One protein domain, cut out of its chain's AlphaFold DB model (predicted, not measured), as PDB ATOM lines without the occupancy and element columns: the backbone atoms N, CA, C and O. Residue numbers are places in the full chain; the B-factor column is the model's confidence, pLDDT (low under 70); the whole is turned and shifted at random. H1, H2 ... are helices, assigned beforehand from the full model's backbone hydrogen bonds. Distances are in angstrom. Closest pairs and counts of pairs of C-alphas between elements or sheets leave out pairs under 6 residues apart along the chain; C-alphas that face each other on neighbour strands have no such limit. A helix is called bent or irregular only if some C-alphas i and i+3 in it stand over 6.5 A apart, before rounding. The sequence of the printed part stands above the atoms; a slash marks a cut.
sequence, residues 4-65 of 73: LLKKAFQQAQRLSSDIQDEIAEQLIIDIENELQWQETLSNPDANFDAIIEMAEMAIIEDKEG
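This is residues 4 to 65 of the 73 residues of an uncharacterized protein of Cyanobacterium stanieri (strain ATCC 29140 / PCC 7202) (UniProt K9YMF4). Picture an open L: the long helix H2 makes one arm, H3 makes the other, and the link of residues 43 to 48 turns the corner between them, while the short helix H1 folds back beside the first part of H2. The middle of the L is empty, and H3 sticks out with residues 49 to 65, which stand free. The printed part has 62 residues with three named helices, in the order H1, H2, H3, and no named strand, and its class is all helix. The whole is extended, with a radius of gyration of the C-alphas of 18.8 A, and the C-alphas span 49 by 34 by 21 A along their three main axes.

Find C-alpha 4 at (20.117, 102.161, 168.971), the first printed; from there H1 runs through residues 4 to 12, 12.5 A from first to last C-alpha. Look next at C-alpha 17, at (30.483, 107.103, 150.972), where H2 begins; it takes in residues 17 to 42 and is the longest helix, with 26 residues and 36.9 A. Go on to Asp 49, where H3 begins; it holds residues 49 to 63, 21.3 A long, and ends at C-alpha 63, at (1.611, 69.253, 161.962).

Begin at Ala 12 and Gln 20, the closest C-alphas of H1 and H2, 6.0 A apart. H1 and H2 are close but not clearly touching, with 2 pairs of C-alphas within 8 A. Their lines stand at a shallow tilt of 26 degrees, and they run opposite ways; their centres are 15.5 A apart. Further along H2, residues 25 to 39 stand free, with no C-alpha 8 or more apart along the chain within 10 A. H3 is apart from H2, although it follows it in the chain, and H3 is also apart from H1. In H1, H2 and H3, every O i to N i+4 pair is within hydrogen-bond range, and no helix is bent or irregular.

Look for the two C-alphas farthest apart at Ser 17 and Glu 64, 50.3 A from each other; the first and last printed C-alphas, those of Leu 4 and Gly 65, are 39.6 A apart. The printed part runs from residue 4 to residue 65 and has no cut. The link from H1 to H2 is tight, with 4 residues, the link from H2 to H3 is short, with 6, and no link is long. Read the B-factor column for the model's confidence: the mean pLDDT of the printed part is 94.5, and no printed residue is under 70.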
ATOM      1  N   LEU A   4      19.604 103.179 169.893       97.50
ATOM      2  CA  LEU A   4      20.117 102.161 168.971       97.50
ATOM      3  C   LEU A   4      20.279 102.706 167.554       97.50
ATOM      4  O   LEU A   4      21.362 102.578 166.989       97.50
ATOM      5  N   LEU A   5      19.262 103.398 167.030       95.31
ATOM      6  CA  LEU A   5      19.332 103.994 165.696       95.31
ATOM      7  C   LEU A   5      20.463 105.032 165.618       95.31
ATOM      8  O   LEU A   5      21.256 105.025 164.683       95.31
ATOM      9  N   LYS A   6      20.648 105.832 166.679       97.25
ATOM     10  CA  LYS A   6      21.796 106.745 166.788       97.25
ATOM     11  C   LYS A   6      23.137 106.016 166.694       97.25
ATOM     12  O   LYS A   6      24.035 106.482 166.000       97.25
ATOM     13  N   LYS A   7      23.281 104.895 167.407       97.69
ATOM     14  CA  LYS A   7      24.507 104.091 167.395       97.69
ATOM     15  C   LYS A   7      24.770 103.502 166.007       97.69
ATOM     16  O   LYS A   7      25.923 103.505 165.592       97.69
ATOM     17  N   ALA A   8      23.735 103.042 165.303       95.94
ATOM     18  CA  ALA A   8      23.856 102.519 163.942       95.94
ATOM     19  C   ALA A   8      24.425 103.577 162.983       95.94
ATOM     20  O   ALA A   8      25.465 103.338 162.371       95.94
ATOM     21  N   PHE A   9      23.857 104.790 162.967       95.56
ATOM     22  CA  PHE A   9      24.383 105.893 162.150       95.56
ATOM     23  C   PHE A   9      25.825 106.274 162.517       95.56
ATOM     24  O   PHE A   9      26.644 106.516 161.636       95.56
ATOM     25  N   GLN A  10      26.178 106.269 163.806       97.38
ATOM     26  CA  GLN A  10      27.562 106.515 164.235       97.38
ATOM     27  C   GLN A  10      28.554 105.446 163.748       97.38
ATOM     28  O   GLN A  10      29.734 105.752 163.589       97.38
ATOM     29  N   GLN A  11      28.119 104.196 163.557       97.06
ATOM     30  CA  GLN A  11      28.962 103.165 162.941       97.06
ATOM     31  C   GLN A  11      29.045 103.354 161.426       97.06
ATOM     32  O   GLN A  11      30.147 103.302 160.888       97.06
ATOM     33  N   ALA A  12      27.919 103.637 160.765       96.38
ATOM     34  CA  ALA A  12      27.864 103.854 159.319       96.38
ATOM     35  C   ALA A  12      28.768 105.016 158.868       96.38
ATOM     36  O   ALA A  12      29.473 104.893 157.875       96.38
ATOM     37  N   GLN A  13      28.864 106.086 159.666       96.56
ATOM     38  CA  GLN A  13      29.766 107.224 159.417       96.56
ATOM     39  C   GLN A  13      31.253 106.857 159.271       96.56
ATOM     40  O   GLN A  13      32.041 107.672 158.799       96.56
ATOM     41  N   ARG A  14      31.666 105.670 159.727       97.50
ATOM     42  CA  ARG A  14      33.057 105.197 159.636       97.50
ATOM     43  C   ARG A  14      33.359 104.490 158.311       97.50
ATOM     44  O   ARG A  14      34.508 104.123 158.089       97.50
ATOM     45  N   LEU A  15      32.342 104.248 157.486       97.31
ATOM     46  CA  LEU A  15      32.434 103.530 156.214       97.31
ATOM     47  C   LEU A  15      32.695 104.509 155.057       97.31
ATOM     48  O   LEU A  15      32.625 105.725 155.241       97.31
ATOM     49  N   SER A  16      33.014 104.003 153.864       98.38
ATOM     50  CA  SER A  16      33.103 104.843 152.660       98.38
ATOM     51  C   SER A  16      31.735 105.420 152.282       98.38
ATOM     52  O   SER A  16      30.710 104.874 152.682       98.38
ATOM     53  N   SER A  17      31.719 106.506 151.503       97.62
ATOM     54  CA  SER A  17      30.483 107.103 150.972       97.62
ATOM     55  C   SER A  17      29.615 106.077 150.257       97.62
ATOM     56  O   SER A  17      28.436 105.979 150.552       97.62
ATOM     57  N   ASP A  18      30.224 105.247 149.413       98.12
ATOM     58  CA  ASP A  18      29.496 104.287 148.583       98.12
ATOM     59  C   ASP A  18      28.740 103.268 149.452       98.12
ATOM     60  O   ASP A  18      27.573 102.983 149.218       98.12
ATOM     61  N   ILE A  19      29.367 102.796 150.537       98.19
ATOM     62  CA  ILE A  19      28.719 101.880 151.487       98.19
ATOM     63  C   ILE A  19      27.682 102.621 152.344       98.19
ATOM     64  O   ILE A  19      26.666 102.045 152.728       98.19
ATOM     65  N   GLN A  20      27.926 103.889 152.687       98.12
ATOM     66  CA  GLN A  20      26.939 104.698 153.405       98.12
ATOM     67  C   GLN A  20      25.666 104.896 152.577       98.12
ATOM     68  O   GLN A  20      24.576 104.799 153.142       98.12
ATOM     69  N   ASP A  21      25.808 105.119 151.273       98.38
ATOM     70  CA  ASP A  21      24.692 105.295 150.349       98.38
ATOM     71  C   ASP A  21      23.918 103.979 150.169       98.38
ATOM     72  O   ASP A  21      22.701 103.981 150.336       98.38
ATOM     73  N   GLU A  22      24.599 102.839 149.990       98.12
ATOM     74  CA  GLU A  22      23.946 101.513 149.961       98.12
ATOM     75  C   GLU A  22      23.130 101.235 151.240       98.12
ATOM     76  O   GLU A  22      21.987 100.773 151.185       98.12
ATOM     77  N   ILE A  23      23.689 101.550 152.416       97.69
ATOM     78  CA  ILE A  23      22.978 101.405 153.697       97.69
ATOM     79  C   ILE A  23      21.770 102.343 153.760       97.69
ATOM     80  O   ILE A  23      20.727 101.965 154.297       97.69
ATOM     81  N   ALA A  24      21.911 103.574 153.266       97.62
ATOM     82  CA  ALA A  24      20.834 104.551 153.276       97.62
ATOM     83  C   ALA A  24      19.680 104.118 152.365       97.62
ATOM     84  O   ALA A  24      18.533 104.160 152.805       97.62
ATOM     85  N   GLU A  25      19.973 103.658 151.147       98.38
ATOM     86  CA  GLU A  25      18.976 103.144 150.204       98.38
ATOM     87  C   GLU A  25      18.192 101.974 150.806       98.38
ATOM     88  O   GLU A  25      16.960 102.005 150.829       98.38
ATOM     89  N   GLN A  26      18.889 100.992 151.389       97.81
ATOM     90  CA  GLN A  26      18.228  99.857 152.034       97.81
ATOM     91  C   GLN A  26      17.364 100.297 153.224       97.81
ATOM     92  O   GLN A  26      16.223  99.857 153.354       97.81
ATOM     93  N   LEU A  27      17.873 101.193 154.077       97.19
ATOM     94  CA  LEU A  27      17.124 101.673 155.239       97.19
ATOM     95  C   LEU A  27      15.869 102.456 154.830       97.19
ATOM     96  O   LEU A  27      14.852 102.367 155.517       97.19
ATOM     97  N   ILE A  28      15.924 103.223 153.738       98.25
ATOM     98  CA  ILE A  28      14.756 103.932 153.202       98.25
ATOM     99  C   ILE A  28      13.696 102.926 152.750       98.25
ATOM    100  O   ILE A  28      12.548 103.046 153.174       98.25
ATOM    101  N   ILE A  29      14.087 101.911 151.974       98.19
ATOM    102  CA  ILE A  29      13.177 100.850 151.513       98.19
ATOM    103  C   ILE A  29      12.532 100.133 152.705       98.19
ATOM    104  O   ILE A  29      11.318  99.931 152.729       98.19
ATOM    105  N   ASP A  30      13.322  99.780 153.720       97.88
ATOM    106  CA  ASP A  30      12.820  99.101 154.916       97.88
ATOM    107  C   ASP A  30      11.799  99.967 155.675       97.88
ATOM    108  O   ASP A  30      10.773  99.462 156.131       97.88
ATOM    109  N   ILE A  31      12.046 101.279 155.779       97.38
ATOM    110  CA  ILE A  31      11.120 102.226 156.417       97.38
ATOM    111  C   ILE A  31       9.826 102.357 155.607       97.38
ATOM    112  O   ILE A  31       8.745 102.350 156.195       97.38
ATOM    113  N   GLU A  32       9.912 102.487 154.283       98.19
ATOM    114  CA  GLU A  32       8.731 102.593 153.417       98.19
ATOM    115  C   GLU A  32       7.863 101.334 153.497       98.19
ATOM    116  O   GLU A  32       6.644 101.441 153.650       98.19
ATOM    117  N   ASN A  33       8.483 100.153 153.487       97.62
ATOM    118  CA  ASN A  33       7.784  98.884 153.669       97.62
ATOM    119  C   ASN A  33       7.093  98.810 155.037       97.62
ATOM    120  O   ASN A  33       5.920  98.449 155.107       97.62
ATOM    121  N   GLU A  34       7.785  99.171 156.122       97.69
ATOM    122  CA  GLU A  34       7.200  99.166 157.470       97.69
ATOM    123  C   GLU A  34       6.003 100.123 157.570       97.69
ATOM    124  O   GLU A  34       4.978  99.779 158.158       97.69
ATOM    125  N   LEU A  35       6.090 101.304 156.951       97.12
ATOM    126  CA  LEU A  35       4.980 102.257 156.908       97.12
ATOM    127  C   LEU A  35       3.774 101.697 156.144       97.12
ATOM    128  O   LEU A  35       2.647 101.811 156.629       97.12
ATOM    129  N   GLN A  36       3.997 101.057 154.993       95.81
ATOM    130  CA  GLN A  36       2.927 100.402 154.231       95.81
ATOM    131  C   GLN A  36       2.269  99.271 155.028       95.81
ATOM    132  O   GLN A  36       1.040  99.149 155.033       95.81
ATOM    133  N   TRP A  37       3.064  98.461 155.733       93.44
ATOM    134  CA  TRP A  37       2.542  97.427 156.624       93.44
ATOM    135  C   TRP A  37       1.712  98.025 157.747       93.44
ATOM    136  O   TRP A  37       0.597  97.566 157.989       93.44
ATOM    137  N   GLN A  38       2.215  99.070 158.401       94.81
ATOM    138  CA  GLN A  38       1.491  99.741 159.470       94.81
ATOM    139  C   GLN A  38       0.151 100.299 158.973       94.81
ATOM    140  O   GLN A  38      -0.861 100.127 159.654       94.81
ATOM    141  N   GLU A  39       0.123 100.933 157.800       93.81
ATOM    142  CA  GLU A  39      -1.102 101.460 157.188       93.81
ATOM    143  C   GLU A  39      -2.096 100.339 156.867       93.81
ATOM    144  O   GLU A  39      -3.260 100.404 157.269       93.81
ATOM    145  N   THR A  40      -1.622  99.276 156.215       90.88
ATOM    146  CA  THR A  40      -2.450  98.132 155.810       90.88
ATOM    147  C   THR A  40      -3.040  97.413 157.020       90.88
ATOM    148  O   THR A  40      -4.237  97.136 157.050       90.88
ATOM    149  N   LEU A  41      -2.224  97.141 158.040       89.44
ATOM    150  CA  LEU A  41      -2.626  96.395 159.238       89.44
ATOM    151  C   LEU A  41      -3.463  97.227 160.215       89.44
ATOM    152  O   LEU A  41      -4.201  96.663 161.020       89.44
ATOM    153  N   SER A  42      -3.363  98.557 160.157       90.81
ATOM    154  CA  SER A  42      -4.187  99.447 160.983       90.81
ATOM    155  C   SER A  42      -5.550  99.746 160.360       90.81
ATOM    156  O   SER A  42      -6.397 100.326 161.040       90.81
ATOM    157  N   ASN A  43      -5.771  99.389 159.089       90.69
ATOM    158  CA  ASN A  43      -7.043  99.602 158.409       90.69
ATOM    159  C   ASN A  43      -8.099  98.592 158.912       90.69
ATOM    160  O   ASN A  43      -7.966  97.399 158.640       90.69
ATOM    161  N   PRO A  44      -9.172  99.039 159.596       82.69
ATOM    162  CA  PRO A  44     -10.212  98.143 160.110       82.69
ATOM    163  C   PRO A  44     -10.981  97.397 159.014       82.69
ATOM    164  O   PRO A  44     -11.558  96.348 159.288       82.69
ATOM    165  N   ASP A  45     -10.988  97.937 157.793       88.50
ATOM    166  CA  ASP A  45     -11.690  97.377 156.636       88.50
ATOM    167  C   ASP A  45     -10.773  96.513 155.753       88.50
ATOM    168  O   ASP A  45     -11.199  96.020 154.705       88.50
ATOM    169  N   ALA A  46      -9.501  96.339 156.128       86.19
ATOM    170  CA  ALA A  46      -8.604  95.468 155.386       86.19
ATOM    171  C   ALA A  46      -9.072  94.009 155.491       86.19
ATOM    172  O   ALA A  46      -9.303  93.473 156.575       86.19
ATOM    173  N   ASN A  47      -9.220  93.360 154.335       88.62
ATOM    174  CA  ASN A  47      -9.546  91.944 154.271       88.62
ATOM    175  C   ASN A  47      -8.266  91.120 154.486       88.62
ATOM    176  O   ASN A  47      -7.334  91.189 153.684       88.62
ATOM    177  N   PHE A  48      -8.257  90.321 155.554       88.94
ATOM    178  CA  PHE A  48      -7.163  89.415 155.905       88.94
ATOM    179  C   PHE A  48      -7.515  87.935 155.712       88.94
ATOM    180  O   PHE A  48      -6.720  87.084 156.101       88.94
ATOM    181  N   ASP A  49      -8.659  87.608 155.108       91.88
ATOM    182  CA  ASP A  49      -9.175  86.236 154.999       91.88
ATOM    183  C   ASP A  49      -8.155  85.307 154.332       91.88
ATOM    184  O   ASP A  49      -7.846  84.242 154.856       91.88
ATOM    185  N   ALA A  50      -7.539  85.754 153.231       89.25
ATOM    186  CA  ALA A  50      -6.508  84.985 152.537       89.25
ATOM    187  C   ALA A  50      -5.241  84.777 153.391       89.25
ATOM    188  O   ALA A  50      -4.604  83.731 153.311       89.25
ATOM    189  N   ILE A  51      -4.862  85.757 154.221       88.56
ATOM    190  CA  ILE A  51      -3.698  85.645 155.119       88.56
ATOM    191  C   ILE A  51      -4.006  84.693 156.277       88.56
ATOM    192  O   ILE A  51      -3.143  83.906 156.663       88.56
ATOM    193  N   ILE A  52      -5.232  84.734 156.801       91.62
ATOM    194  CA  ILE A  52      -5.707  83.815 157.837       91.62
ATOM    195  C   ILE A  52      -5.732  82.384 157.292       91.62
ATOM    196  O   ILE A  52      -5.156  81.498 157.917       91.62
ATOM    197  N   GLU A  53      -6.299  82.170 156.104       95.06
ATOM    198  CA  GLU A  53      -6.324  80.857 155.447       95.06
ATOM    199  C   GLU A  53      -4.905  80.323 155.211       95.06
ATOM    200  O   GLU A  53      -4.605  79.177 155.550       95.06
ATOM    201  N   MET A  54      -3.990  81.164 154.713       92.62
ATOM    202  CA  MET A  54      -2.582  80.782 154.561       92.62
ATOM    203  C   MET A  54      -1.934  80.405 155.901       92.62
ATOM    204  O   MET A  54      -1.198  79.420 155.966       92.62
ATOM    205  N   ALA A  55      -2.201  81.153 156.974       92.75
ATOM    206  CA  ALA A  55      -1.656  80.858 158.298       92.75
ATOM    207  C   ALA A  55      -2.202  79.535 158.864       92.75
ATOM    208  O   ALA A  55      -1.444  78.745 159.433       92.75
ATOM    209  N   GLU A  56      -3.494  79.265 158.683       95.19
ATOM    210  CA  GLU A  56      -4.119  78.003 159.083       95.19
ATOM    211  C   GLU A  56      -3.540  76.815 158.307       95.19
ATOM    212  O   GLU A  56      -3.178  75.801 158.913       95.19
ATOM    213  N   MET A  57      -3.379  76.961 156.990       92.81
ATOM    214  CA  MET A  57      -2.773  75.940 156.135       92.81
ATOM    215  C   MET A  57      -1.324  75.653 156.528       92.81
ATOM    216  O   MET A  57      -0.968  74.487 156.686       92.81
ATOM    217  N   ALA A  58      -0.515  76.683 156.793       92.06
ATOM    218  CA  ALA A  58       0.867  76.504 157.239       92.06
ATOM    219  C   ALA A  58       0.958  75.716 158.562       92.06
ATOM    220  O   ALA A  58       1.824  74.857 158.722       92.06
ATOM    221  N   ILE A  59       0.033  75.953 159.502       92.44
ATOM    222  CA  ILE A  59      -0.044  75.193 160.762       92.44
ATOM    223  C   ILE A  59      -0.421  73.726 160.508       92.44
ATOM    224  O   ILE A  59       0.078  72.834 161.200       92.44
ATOM    225  N   ILE A  60      -1.332  73.462 159.570       94.19
ATOM    226  CA  ILE A  60      -1.729  72.095 159.199       94.19
ATOM    227  C   ILE A  60      -0.552  71.369 158.548       94.19
ATOM    228  O   ILE A  60      -0.221  70.260 158.963       94.19
ATOM    229  N   GLU A  61       0.113  72.003 157.586       92.12
ATOM    230  CA  GLU A  61       1.262  71.433 156.884       92.12
ATOM    231  C   GLU A  61       2.412  71.095 157.838       92.12
ATOM    232  O   GLU A  61       3.000  70.018 157.717       92.12
ATOM    233  N   ASP A  62       2.692  71.955 158.821       90.00
ATOM    234  CA  ASP A  62       3.710  71.697 159.846       90.00
ATOM    235  C   ASP A  62       3.355  70.476 160.706       90.00
ATOM    236  O   ASP A  62       4.157  69.553 160.864       90.00
ATOM    237  N   LYS A  63       2.106  70.402 161.183       90.75
ATOM    238  CA  LYS A  63       1.611  69.253 161.962       90.75
ATOM    239  C   LYS A  63       1.634  67.947 161.175       90.75
ATOM    240  O   LYS A  63       1.831  66.883 161.762       90.75
ATOM    241  N   GLU A  64       1.402  68.016 159.871       93.25
ATOM    242  CA  GLU A  64       1.399  66.859 158.978       93.25
ATOM    243  C   GLU A  64       2.803  66.490 158.474       93.25
ATOM    244  O   GLU A  64       2.942  65.507 157.742       93.25
ATOM    245  N   GLY A  65       3.844  67.240 158.860       88.06
ATOM    246  CA  GLY A  65       5.215  67.019 158.394       88.06
ATOM    247  C   GLY A  65       5.375  67.237 156.887       88.06
ATOM    248  O   GLY A  65       6.231  66.615 156.260       88.06
TER     249      GLY A  65